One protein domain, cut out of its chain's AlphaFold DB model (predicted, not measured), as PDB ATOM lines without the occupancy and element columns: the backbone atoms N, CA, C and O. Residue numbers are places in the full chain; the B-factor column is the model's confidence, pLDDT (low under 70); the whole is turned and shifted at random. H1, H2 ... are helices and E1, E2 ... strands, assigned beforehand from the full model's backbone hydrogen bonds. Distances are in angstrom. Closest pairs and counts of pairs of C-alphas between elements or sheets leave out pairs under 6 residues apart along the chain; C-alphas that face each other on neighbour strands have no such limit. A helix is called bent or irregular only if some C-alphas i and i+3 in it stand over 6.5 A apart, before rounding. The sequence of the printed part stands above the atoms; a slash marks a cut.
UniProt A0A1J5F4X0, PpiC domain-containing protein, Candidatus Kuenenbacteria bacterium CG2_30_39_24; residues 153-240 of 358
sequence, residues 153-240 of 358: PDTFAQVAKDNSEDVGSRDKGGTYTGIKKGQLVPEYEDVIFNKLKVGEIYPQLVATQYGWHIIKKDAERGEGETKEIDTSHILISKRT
ATOM      1  N   PRO A 153      75.701 -51.166  28.368       96.44
ATOM      2  CA  PRO A 153      75.815 -51.215  26.904       96.44
ATOM      3  C   PRO A 153      77.141 -51.765  26.363       96.44
ATOM      4  O   PRO A 153      77.156 -52.393  25.303       96.44
ATOM      5  N   ASP A 154      78.242 -51.601  27.099       96.81
ATOM      6  CA  ASP A 154      79.573 -52.085  26.703       96.81
ATOM      7  C   ASP A 154      79.668 -53.621  26.640       96.81
ATOM      8  O   ASP A 154      80.570 -54.174  26.013       96.81
ATOM      9  N   THR A 155      78.709 -54.333  27.242       97.62
ATOM     10  CA  THR A 155      78.658 -55.802  27.222       97.62
ATOM     11  C   THR A 155      78.114 -56.375  25.914       97.62
ATOM     12  O   THR A 155      78.258 -57.577  25.688       97.62
ATOM     13  N   PHE A 156      77.535 -55.548  25.030       98.44
ATOM     14  CA  PHE A 156      76.805 -56.002  23.839       98.44
ATOM     15  C   PHE A 156      77.584 -57.038  23.023       98.44
ATOM     16  O   PHE A 156      77.073 -58.120  22.745       98.44
ATOM     17  N   ALA A 157      78.836 -56.731  22.673       98.06
ATOM     18  CA  ALA A 157      79.653 -57.598  21.829       98.06
ATOM     19  C   ALA A 157      79.951 -58.954  22.490       98.06
ATOM     20  O   ALA A 157      80.014 -59.973  21.804       98.06
ATOM     21  N   GLN A 158      80.119 -58.982  23.815       98.25
ATOM     22  CA  GLN A 158      80.344 -60.223  24.551       98.25
ATOM     23  C   GLN A 158      79.055 -61.043  24.640       98.25
ATOM     24  O   GLN A 158      79.054 -62.222  24.302       98.25
ATOM     25  N   VAL A 159      77.930 -60.406  24.984       98.19
ATOM     26  CA  VAL A 159      76.626 -61.084  25.029       98.19
ATOM     27  C   VAL A 159      76.259 -61.645  23.654       98.19
ATOM     28  O   VAL A 159      75.746 -62.760  23.575       98.19
ATOM     29  N   ALA A 160      76.571 -60.920  22.575       98.19
ATOM     30  CA  ALA A 160      76.387 -61.390  21.209       98.19
ATOM     31  C   ALA A 160      77.206 -62.654  20.927       98.19
ATOM     32  O   ALA A 160      76.639 -63.625  20.434       98.19
ATOM     33  N   LYS A 161      78.494 -62.685  21.289       97.62
ATOM     34  CA  LYS A 161      79.348 -63.876  21.136       97.62
ATOM     35  C   LYS A 161      78.809 -65.084  21.900       97.62
ATOM     36  O   LYS A 161      78.795 -66.188  21.362       97.62
ATOM     37  N   ASP A 162      78.341 -64.856  23.121       96.50
ATOM     38  CA  ASP A 162      77.933 -65.929  24.028       96.50
ATOM     39  C   ASP A 162      76.525 -66.465  23.735       96.50
ATOM     40  O   ASP A 162      76.216 -67.607  24.071       96.50
ATOM     41  N   ASN A 163      75.647 -65.648  23.139       97.19
ATOM     42  CA  ASN A 163      74.221 -65.969  23.050       97.19
ATOM     43  C   ASN A 163      73.621 -65.894  21.650       97.19
ATOM     44  O   ASN A 163      72.565 -66.493  21.455       97.19
ATOM     45  N   SER A 164      74.217 -65.161  20.705       97.75
ATOM     46  CA  SER A 164      73.617 -64.999  19.379       97.75
ATOM     47  C   SER A 164      73.669 -66.308  18.601       97.75
ATOM     48  O   SER A 164      74.701 -66.973  18.528       97.75
ATOM     49  N   GLU A 165      72.555 -66.658  17.979       97.31
ATOM     50  CA  GLU A 165      72.432 -67.811  17.090       97.31
ATOM     51  C   GLU A 165      72.708 -67.442  15.623       97.31
ATOM     52  O   GLU A 165      72.735 -68.314  14.755       97.31
ATOM     53  N   ASP A 166      72.981 -66.164  15.334       96.00
ATOM     54  CA  ASP A 166      73.470 -65.733  14.026       96.00
ATOM     55  C   ASP A 166      74.973 -66.022  13.868       96.00
ATOM     56  O   ASP A 166      75.828 -65.187  14.169       96.00
ATOM     57  N   VAL A 167      75.303 -67.210  13.358       90.31
ATOM     58  CA  VAL A 167      76.687 -67.672  13.137       90.31
ATOM     59  C   VAL A 167      77.506 -66.706  12.263       90.31
ATOM     60  O   VAL A 167      78.722 -66.624  12.426       90.31
ATOM     61  N   GLY A 168      76.869 -65.945  11.363       90.50
ATOM     62  CA  GLY A 168      77.566 -65.023  10.459       90.50
ATOM     63  C   GLY A 168      78.178 -63.801  11.154       90.50
ATOM     64  O   GLY A 168      79.196 -63.271  10.691       90.50
ATOM     65  N   SER A 169      77.588 -63.376  12.275       95.25
ATOM     66  CA  SER A 169      77.977 -62.162  13.000       95.25
ATOM     67  C   SER A 169      78.370 -62.408  14.462       95.25
ATOM     68  O   SER A 169      79.130 -61.612  15.019       95.25
ATOM     69  N   ARG A 170      77.931 -63.521  15.076       94.69
ATOM     70  CA  ARG A 170      78.155 -63.882  16.491       94.69
ATOM     71  C   ARG A 170      79.599 -63.670  16.929       94.69
ATOM     72  O   ARG A 170      79.860 -62.890  17.842       94.69
ATOM     73  N   ASP A 171      80.547 -64.294  16.234       92.56
ATOM     74  CA  ASP A 171      81.963 -64.283  16.632       92.56
ATOM     75  C   ASP A 171      82.616 -62.891  16.457       92.56
ATOM     76  O   ASP A 171      83.675 -62.609  17.023       92.56
ATOM     77  N   LYS A 172      81.945 -61.981  15.737       96.56
ATOM     78  CA  LYS A 172      82.317 -60.571  15.541       96.56
ATOM     79  C   LYS A 172      81.535 -59.617  16.453       96.56
ATOM     80  O   LYS A 172      81.519 -58.420  16.198       96.56
ATOM     81  N   GLY A 173      80.886 -60.121  17.504       96.12
ATOM     82  CA  GLY A 173      80.091 -59.296  18.416       96.12
ATOM     83  C   GLY A 173      78.738 -58.862  17.848       96.12
ATOM     84  O   GLY A 173      78.172 -57.878  18.317       96.12
ATOM     85  N   GLY A 174      78.220 -59.588  16.852       97.19
ATOM     86  CA  GLY A 174      76.921 -59.323  16.237       97.19
ATOM     87  C   GLY A 174      76.950 -58.301  15.102       97.19
ATOM     88  O   GLY A 174      75.891 -57.909  14.622       97.19
ATOM     89  N   THR A 175      78.132 -57.840  14.685       97.62
ATOM     90  CA  THR A 175      78.271 -56.684  13.790       97.62
ATOM     91  C   THR A 175      78.124 -57.029  12.306       97.62
ATOM     92  O   THR A 175      78.818 -57.896  11.768       97.62
ATOM     93  N   TYR A 176      77.297 -56.236  11.631       96.69
ATOM     94  CA  TYR A 176      77.216 -56.058  10.187       96.69
ATOM     95  C   TYR A 176      77.644 -54.641   9.802       96.69
ATOM     96  O   TYR A 176      77.293 -53.676  10.480       96.69
ATOM     97  N   THR A 177      78.378 -54.505   8.697       96.81
ATOM     98  CA  THR A 177      78.874 -53.213   8.209       96.81
ATOM     99  C   THR A 177      78.361 -52.901   6.811       96.81
ATOM    100  O   THR A 177      78.145 -53.802   6.001       96.81
ATOM    101  N   GLY A 178      78.175 -51.615   6.517       95.88
ATOM    102  CA  GLY A 178      77.814 -51.150   5.177       95.88
ATOM    103  C   GLY A 178      76.408 -51.556   4.721       95.88
ATOM    104  O   GLY A 178      76.178 -51.686   3.519       95.88
ATOM    105  N   ILE A 179      75.477 -51.784   5.654       97.00
ATOM    106  CA  ILE A 179      74.119 -52.226   5.330       97.00
ATOM    107  C   ILE A 179      73.348 -51.107   4.632       97.00
ATOM    108  O   ILE A 179      73.183 -50.008   5.168       97.00
ATOM    109  N   LYS A 180      72.837 -51.418   3.443       95.62
ATOM    110  CA  LYS A 180      71.942 -50.586   2.634       95.62
ATOM    111  C   LYS A 180      70.507 -51.079   2.752       95.62
ATOM    112  O   LYS A 180      70.246 -52.228   3.095       95.62
ATOM    113  N   LYS A 181      69.572 -50.199   2.410       93.31
ATOM    114  CA  LYS A 181      68.143 -50.520   2.376       93.31
ATOM    115  C   LYS A 181      67.849 -51.667   1.398       93.31
ATOM    116  O   LYS A 181      68.381 -51.686   0.288       93.31
ATOM    117  N   GLY A 182      66.967 -52.579   1.793       93.88
ATOM    118  CA  GLY A 182      66.602 -53.789   1.058       93.88
ATOM    119  C   GLY A 182      67.539 -54.984   1.268       93.88
ATOM    120  O   GLY A 182      67.349 -56.002   0.605       93.88
ATOM    121  N   GLN A 183      68.548 -54.882   2.140       94.69
ATOM    122  CA  GLN A 183      69.481 -55.980   2.430       94.69
ATOM    123  C   GLN A 183      69.085 -56.795   3.666       94.69
ATOM    124  O   GLN A 183      69.523 -57.938   3.792       94.69
ATOM    125  N   LEU A 184      68.265 -56.238   4.562       95.06
ATOM    126  CA  LEU A 184      67.756 -56.925   5.749       95.06
ATOM    127  C   LEU A 184      66.226 -57.036   5.708       95.06
ATOM    128  O   LEU A 184      65.546 -56.466   4.857       95.06
ATOM    129  N   VAL A 185      65.670 -57.812   6.641       96.06
ATOM    130  CA  VAL A 185      64.214 -57.951   6.764       96.06
ATOM    131  C   VAL A 185      63.563 -56.629   7.198       96.06
ATOM    132  O   VAL A 185      64.163 -55.901   7.997       96.06
ATOM    133  N   PRO A 186      62.342 -56.315   6.721       97.62
ATOM    134  CA  PRO A 186      61.725 -55.000   6.916       97.62
ATOM    135  C   PRO A 186      61.640 -54.543   8.376       97.62
ATOM    136  O   PRO A 186      61.839 -53.364   8.662       97.62
ATOM    137  N   GLU A 187      61.375 -55.461   9.307       97.94
ATOM    138  CA  GLU A 187      61.243 -55.158  10.734       97.94
ATOM    139  C   GLU A 187      62.574 -54.714  11.356       97.94
ATOM    140  O   GLU A 187      62.592 -53.836  12.218       97.94
ATOM    141  N   TYR A 188      63.688 -55.295  10.900       98.00
ATOM    142  CA  TYR A 188      65.034 -54.903  11.314       98.00
ATOM    143  C   TYR A 188      65.420 -53.567  10.671       98.00
ATOM    144  O   TYR A 188      65.916 -52.666  11.351       98.00
ATOM    145  N   GLU A 189      65.183 -53.423   9.363       96.81
ATOM    146  CA  GLU A 189      65.531 -52.205   8.625       96.81
ATOM    147  C   GLU A 189      64.840 -50.973   9.195       96.81
ATOM    148  O   GLU A 189      65.488 -49.951   9.415       96.81
ATOM    149  N   ASP A 190      63.547 -51.072   9.491       97.69
ATOM    150  CA  ASP A 190      62.792 -49.977  10.088       97.69
ATOM    151  C   ASP A 190      63.436 -49.478  11.393       97.69
ATOM    152  O   ASP A 190      63.506 -48.276  11.652       97.69
ATOM    153  N   VAL A 191      63.998 -50.388  12.190       98.06
ATOM    154  CA  VAL A 191      64.658 -50.040  13.451       98.06
ATOM    155  C   VAL A 191      65.936 -49.244  13.208       98.06
ATOM    156  O   VAL A 191      66.087 -48.148  13.753       98.06
ATOM    157  N   ILE A 192      66.836 -49.739  12.360       97.44
ATOM    158  CA  ILE A 192      68.128 -49.075  12.137       97.44
ATOM    159  C   ILE A 192      68.015 -47.795  11.296       97.44
ATOM    160  O   ILE A 192      68.754 -46.838  11.538       97.44
ATOM    161  N   PHE A 193      67.088 -47.736  10.336       95.75
ATOM    162  CA  PHE A 193      66.943 -46.580   9.449       95.75
ATOM    163  C   PHE A 193      66.043 -45.490  10.035       95.75
ATOM    164  O   PHE A 193      66.337 -44.314   9.819       95.75
ATOM    165  N   ASN A 194      64.988 -45.851  10.778       95.38
ATOM    166  CA  ASN A 194      63.954 -44.890  11.181       95.38
ATOM    167  C   ASN A 194      63.840 -44.677  12.697       95.38
ATOM    168  O   ASN A 194      63.348 -43.630  13.113       95.38
ATOM    169  N   LYS A 195      64.254 -45.643  13.530       97.31
ATOM    170  CA  LYS A 195      63.991 -45.603  14.983       97.31
ATOM    171  C   LYS A 195      65.218 -45.322  15.843       97.31
ATOM    172  O   LYS A 195      65.047 -44.851  16.963       97.31
ATOM    173  N   LEU A 196      66.421 -45.602  15.344       97.56
ATOM    174  CA  LEU A 196      67.669 -45.448  16.091       97.56
ATOM    175  C   LEU A 196      68.551 -44.313  15.574       97.56
ATOM    176  O   LEU A 196      68.760 -44.148  14.365       97.56
ATOM    177  N   LYS A 197      69.177 -43.606  16.515       97.38
ATOM    178  CA  LYS A 197      70.356 -42.774  16.266       97.38
ATOM    179  C   LYS A 197      71.633 -43.596  16.431       97.38
ATOM    180  O   LYS A 197      71.638 -44.684  17.002       97.38
ATOM    181  N   VAL A 198      72.731 -43.072  15.894       97.75
ATOM    182  CA  VAL A 198      74.056 -43.692  16.026       97.75
ATOM    183  C   VAL A 198      74.428 -43.825  17.507       97.75
ATOM    184  O   VAL A 198      74.309 -42.866  18.265       97.75
ATOM    185  N   GLY A 199      74.872 -45.017  17.900       96.81
ATOM    186  CA  GLY A 199      75.220 -45.394  19.269       96.81
ATOM    187  C   GLY A 199      74.065 -45.985  20.084       96.81
ATOM    188  O   GLY A 199      74.321 -46.569  21.136       96.81
ATOM    189  N   GLU A 200      72.816 -45.875  19.624       98.06
ATOM    190  CA  GLU A 200      71.647 -46.314  20.392       98.06
ATOM    191  C   GLU A 200      71.344 -47.809  20.218       98.06
ATOM    192  O   GLU A 200      71.488 -48.388  19.135       98.06
ATOM    193  N   ILE A 201      70.865 -48.413  21.307       98.56
ATOM    194  CA  ILE A 201      70.273 -49.751  21.343       98.56
ATOM    195  C   ILE A 201      68.754 -49.587  21.346       98.56
ATOM    196  O   ILE A 201      68.213 -48.767  22.090       98.56
ATOM    197  N   TYR A 202      68.053 -50.370  20.529       98.44
ATOM    198  CA  TYR A 202      66.597 -50.338  20.503       98.44
ATOM    199  C   TYR A 202      66.040 -50.909  21.812       98.44
ATOM    200  O   TYR A 202      66.375 -52.037  22.168       98.44
ATOM    201  N   PRO A 203      65.183 -50.169  22.542       97.56
ATOM    202  CA  PRO A 203      64.766 -50.553  23.891       97.56
ATOM    203  C   PRO A 203      63.727 -51.683  23.916       97.56
ATOM    204  O   PRO A 203      63.176 -51.986  24.969       97.56
ATOM    205  N   GLN A 204      63.404 -52.281  22.766       97.62
ATOM    206  CA  GLN A 204      62.415 -53.346  22.631       97.62
ATOM    207  C   GLN A 204      62.964 -54.470  21.754       97.62
ATOM    208  O   GLN A 204      63.808 -54.247  20.888       97.62
ATOM    209  N   LEU A 205      62.442 -55.681  21.943       98.12
ATOM    210  CA  LEU A 205      62.738 -56.797  21.052       98.12
ATOM    211  C   LEU A 205      62.098 -56.584  19.680       98.12
ATOM    212  O   LEU A 205      60.947 -56.159  19.575       98.12
ATOM    213  N   VAL A 206      62.818 -56.970  18.631       98.19
ATOM    214  CA  VAL A 206      62.325 -56.912  17.251       98.19
ATOM    215  C   VAL A 206      62.043 -58.329  16.779       98.19
ATOM    216  O   VAL A 206      62.942 -59.164  16.706       98.19
ATOM    217  N   ALA A 207      60.776 -58.623  16.496       96.62
ATOM    218  CA  ALA A 207      60.367 -59.929  15.999       96.62
ATOM    219  C   ALA A 207      60.544 -59.991  14.480       96.62
ATOM    220  O   ALA A 207      60.103 -59.099  13.765       96.62
ATOM    221  N   THR A 208      61.131 -61.075  13.986       95.62
ATOM    222  CA  THR A 208      61.261 -61.356  12.547       95.62
ATOM    223  C   THR A 208      60.861 -62.801  12.267       95.62
ATOM    224  O   THR A 208      60.560 -63.559  13.194       95.62
ATOM    225  N   GLN A 209      60.887 -63.230  11.003       91.31
ATOM    226  CA  GLN A 209      60.742 -64.650  10.654       91.31
ATOM    227  C   GLN A 209      61.838 -65.549  11.259       91.31
ATOM    228  O   GLN A 209      61.570 -66.720  11.505       91.31
ATOM    229  N   TYR A 210      63.019 -64.999  11.562       92.62
ATOM    230  CA  TYR A 210      64.147 -65.748  12.123       92.62
ATOM    231  C   TYR A 210      64.071 -65.897  13.645       92.62
ATOM    232  O   TYR A 210      64.472 -66.920  14.186       92.62
ATOM    233  N   GLY A 211      63.523 -64.905  14.349       96.44
ATOM    234  CA  GLY A 211      63.504 -64.907  15.810       96.44
ATOM    235  C   GLY A 211      63.354 -63.521  16.416       96.44
ATOM    236  O   GLY A 211      62.795 -62.616  15.786       96.44
ATOM    237  N   TRP A 212      63.849 -63.386  17.643       98.25
ATOM    238  CA  TRP A 212      63.871 -62.146  18.412       98.25
ATOM    239  C   TRP A 212      65.245 -61.498  18.319       98.25
ATOM    240  O   TRP A 212      66.257 -62.148  18.580       98.25
ATOM    241  N   HIS A 213      65.260 -60.218  17.958       98.38
ATOM    242  CA  HIS A 213      66.478 -59.440  17.785       98.38
ATOM    243  C   HIS A 213      66.601 -58.362  18.857       98.38
ATOM    244  O   HIS A 213      65.633 -57.656  19.153       98.38
ATOM    245  N   ILE A 214      67.817 -58.203  19.369       98.69
ATOM    246  CA  ILE A 214      68.285 -56.993  20.052       98.69
ATOM    247  C   ILE A 214      69.144 -56.244  19.045       98.69
ATOM    248  O   ILE A 214      70.067 -56.840  18.500       98.69
ATOM    249  N   ILE A 215      68.845 -54.975  18.783       98.75
ATOM    250  CA  ILE A 215      69.466 -54.222  17.688       98.75
ATOM    251  C   ILE A 215      70.149 -52.976  18.234       98.75
ATOM    252  O   ILE A 215      69.552 -52.219  18.998       98.75
ATOM    253  N   LYS A 216      71.378 -52.737  17.783       98.50
ATOM    254  CA  LYS A 216      72.137 -51.511  18.005       98.50
ATOM    255  C   LYS A 216      72.544 -50.902  16.673       98.50
ATOM    256  O   LYS A 216      72.919 -51.616  15.739       98.50
ATOM    257  N   LYS A 217      72.500 -49.578  16.584       98.44
ATOM    258  CA  LYS A 217      73.051 -48.831  15.454       98.44
ATOM    259  C   LYS A 217      74.434 -48.317  15.827       98.44
ATOM    260  O   LYS A 217      74.554 -47.488  16.720       98.44
ATOM    261  N   ASP A 218      75.470 -48.799  15.156       98.00
ATOM    262  CA  ASP A 218      76.856 -48.484  15.508       98.00
ATOM    263  C   ASP A 218      77.388 -47.275  14.748       98.00
ATOM    264  O   ASP A 218      78.062 -46.432  15.334       98.00
ATOM    265  N   ALA A 219      77.064 -47.164  13.458       98.00
ATOM    266  CA  ALA A 219      77.473 -46.039  12.628       98.00
ATOM    267  C   ALA A 219      76.481 -45.788  11.492       98.00
ATOM    268  O   ALA A 219      75.754 -46.680  11.063       98.00
ATOM    269  N   GLU A 220      76.484 -44.563  10.979       97.44
ATOM    270  CA  GLU A 220      75.770 -44.179   9.766       97.44
ATOM    271  C   GLU A 220      76.705 -43.337   8.898       97.44
ATOM    272  O   GLU A 220      77.389 -42.444   9.404       97.44
ATOM    273  N   ARG A 221      76.763 -43.648   7.602       96.62
ATOM    274  CA  ARG A 221      77.578 -42.941   6.605       96.62
ATOM    275  C   ARG A 221      76.784 -42.752   5.315       96.62
ATOM    276  O   ARG A 221      75.903 -43.548   5.003       96.62
ATOM    277  N   GLY A 222      77.137 -41.723   4.548       93.25
ATOM    278  CA  GLY A 222      76.471 -41.400   3.286       93.25
ATOM    279  C   GLY A 222      75.059 -40.833   3.464       93.25
ATOM    280  O   GLY A 222      74.565 -40.643   4.575       93.25
ATOM    281  N   GLU A 223      74.404 -40.549   2.342       89.94
ATOM    282  CA  GLU A 223      73.067 -39.954   2.298       89.94
ATOM    283  C   GLU A 223      72.250 -40.476   1.110       89.94
ATOM    284  O   GLU A 223      72.796 -41.020   0.146       89.94
ATOM    285  N   GLY A 224      70.922 -40.339   1.187       88.00
ATOM    286  CA  GLY A 224      70.010 -40.821   0.146       88.00
ATOM    287  C   GLY A 224      70.249 -42.296  -0.199       88.00
ATOM    288  O   GLY A 224      70.221 -43.158   0.678       88.00
ATOM    289  N   GLU A 225      70.517 -42.574  -1.474       85.31
ATOM    290  CA  GLU A 225      70.788 -43.924  -1.996       85.31
ATOM    291  C   GLU A 225      72.165 -44.484  -1.598       85.31
ATOM    292  O   GLU A 225      72.402 -45.687  -1.695       85.31
ATOM    293  N   THR A 226      73.074 -43.629  -1.120       91.06
ATOM    294  CA  THR A 226      74.405 -44.032  -0.630       91.06
ATOM    295  C   THR A 226      74.438 -44.267   0.879       91.06
ATOM    296  O   THR A 226      75.504 -44.552   1.419       91.06
ATOM    297  N   LYS A 227      73.292 -44.145   1.567       93.94
ATOM    298  CA  LYS A 227      73.218 -44.340   3.016       93.94
ATOM    299  C   LYS A 227      73.551 -45.786   3.383       93.94
ATOM    300  O   LYS A 227      72.894 -46.725   2.935       93.94
ATOM    301  N   GLU A 228      74.540 -45.924   4.252       97.19
ATOM    302  CA  GLU A 228      75.044 -47.178   4.794       97.19
ATOM    303  C   GLU A 228      75.022 -47.127   6.323       97.19
ATOM    304  O   GLU A 228      75.396 -46.122   6.934       97.19
ATOM    305  N   ILE A 229      74.593 -48.226   6.941       97.75
ATOM    306  CA  ILE A 229      74.534 -48.374   8.393       97.75
ATOM    307  C   ILE A 229      75.426 -49.535   8.825       97.75
ATOM    308  O   ILE A 229      75.337 -50.634   8.282       97.75
ATOM    309  N   ASP A 230      76.246 -49.294   9.845       98.31
ATOM    310  CA  ASP A 230      76.837 -50.376  10.626       98.31
ATOM    311  C   ASP A 230      75.927 -50.642  11.826       98.31
ATOM    312  O   ASP A 230      75.448 -49.714  12.488       98.31
ATOM    313  N   THR A 231      75.656 -51.909  12.094       98.38
ATOM    314  CA  THR A 231      74.700 -52.339  13.111       98.38
ATOM    315  C   THR A 231      75.180 -53.613  13.771       98.38
ATOM    316  O   THR A 231      75.749 -54.477  13.109       98.38
ATOM    317  N   SER A 232      74.907 -53.751  15.062       98.50
ATOM    318  CA  SER A 232      75.164 -54.972  15.809       98.50
ATOM    319  C   SER A 232      73.851 -55.559  16.291       98.50
ATOM    320  O   SER A 232      72.956 -54.818  16.712       98.50
ATOM    321  N   HIS A 233      73.731 -56.884  16.250       98.50
ATOM    322  CA  HIS A 233      72.569 -57.566  16.795       98.50
ATOM    323  C   HIS A 233      72.878 -58.815  17.603       98.50
ATOM    324  O   HIS A 233      73.943 -59.420  17.503       98.50
ATOM    325  N   ILE A 234      71.865 -59.243  18.349       98.69
ATOM    326  CA  ILE A 234      71.785 -60.573  18.949       98.69
ATOM    327  C   ILE A 234      70.489 -61.209  18.474       98.69
ATOM    328  O   ILE A 234      69.426 -60.621  18.675       98.69
ATOM    329  N   LEU A 235      70.581 -62.392  17.866       98.31
ATOM    330  CA  LEU A 235      69.436 -63.178  17.415       98.31
ATOM    331  C   LEU A 235      69.268 -64.399  18.318       98.31
ATOM    332  O   LEU A 235      70.185 -65.205  18.431       98.31
ATOM    333  N   ILE A 236      68.079 -64.570  18.897       98.19
ATOM    334  CA  ILE A 236      67.636 -65.854  19.454       98.19
ATOM    335  C   ILE A 236      66.514 -66.383  18.566       98.19
ATOM    336  O   ILE A 236      65.488 -65.712  18.383       98.19
ATOM    337  N   SER A 237      66.711 -67.564  17.981       95.50
ATOM    338  CA  SER A 237      65.816 -68.077  16.950       95.50
ATOM    339  C   SER A 237      64.459 -68.459  17.518       95.50
ATOM    340  O   SER A 237      64.323 -68.937  18.646       95.50
ATOM    341  N   LYS A 238      63.436 -68.315  16.681       93.81
ATOM    342  CA  LYS A 238      62.132 -68.938  16.906       93.81
ATOM    343  C   LYS A 238      61.972 -70.137  15.980       93.81
ATOM    344  O   LYS A 238      62.622 -70.231  14.940       93.81
ATOM    345  N   ARG A 239      61.067 -71.037  16.339       92.69
ATOM    346  CA  ARG A 239      60.620 -72.129  15.475       92.69
ATOM    347  C   ARG A 239      59.232 -71.830  14.920       92.69
ATOM    348  O   ARG A 239      58.474 -71.031  15.474       92.69
ATOM    349  N   THR A 240      58.888 -72.499  13.833       92.44
ATOM    350  CA  THR A 240      57.595 -72.407  13.151       92.44
ATOM    351  C   THR A 240      56.975 -73.789  12.998       92.44
ATOM    352  O   THR A 240      57.679 -74.800  12.993       92.44
TER     353      THR A 240
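What this domain is: This is residues 153 to 240 of the 358 residues of the protein "PpiC domain-containing protein" of Candidatus Kuenenbacteria bacterium CG2_30_39_24 (UniProt A0A1J5F4X0). A long, bent hairpin of strands E2 and E3 runs through the middle, with the short strand E1 beside E3, and the helices H1 and H2 cover opposite faces of this small, twisted sheet. After H2, a long stretch without a named element, residues 196 to 210, leads to E2, and its residues 206 to 207 pair with the first part of that strand. The printed part has 88 residues with two named helices and three named strands, in the order H1, E1, H2, E2, E3; the sheet runs E1, E3, E2, all antiparallel, and the class is mixed, helices and strands. The whole is compact, with a radius of gyration of the C-alphas of 12.2 A and spans of 35 by 31 by 23 A.

Where its parts are: H1, residues 153 to 163, begins at C-alpha 153 (75.815, -51.215, 26.904) and measures 15.3 A; it is irregular, with C-alphas 154 and 157 7.4 A apart. E1 is residues 175 to 179, 10.4 A. H2, residues 186 to 195, measures 12.6 A and is neither bent nor irregular, but only just: C-alphas 192 and 195 are 6.1 A apart. E2, residues 211 to 221, measures 27.7 A and bends by 60 degrees at residue 218. E3, residues 228 to 237, measures 25.9 A, bends by 56 degrees at residue 234 and ends at C-alpha 237 (65.816, -68.077, 16.950).

How they stand to each other: H1 is on the sheet at a height of 8.8 A, over E3 and slantwise to it at 40 degrees on the local plane; the closest C-alphas of H1 and E3 are those of Ala 160 and Ile 234, 5.2 A. E1, an edge strand, is antiparallel to the inner strand E3 at 138 degrees, with N 176 and O 231 at 2.8 A. H2 is on the opposite face at a height of 8.5 A, over E3 and slantwise to it at 50 degrees on the local plane; its closest C-alphas to E2 are those of Ile 192 and Lys 217, 5.9 A. H1 on one face and H2 on the other make three layers. E1, H2 and E2 form a split strand-helix-strand unit, two strands running the same way with E3 between them, and its crossover is right-handed. E2 and E3 are a hairpin, antiparallel at 166 degrees, with N 216 and O 232 at 2.8 A. H1 and H2 are apart. Of the O i to N i+4 pairs, 5 of 7 in H1 and 5 of 6 in H2 are within hydrogen-bond range.

The domain as a whole: The two C-alphas farthest apart are those of Gly 222 and Thr 240, 37.6 A. The printed part has no cut. The links from H1 to E1 and from H2 to E2 are long, with 11 and 15 residues. The mean pLDDT of the printed part is 96.3, and no printed residue is under 70.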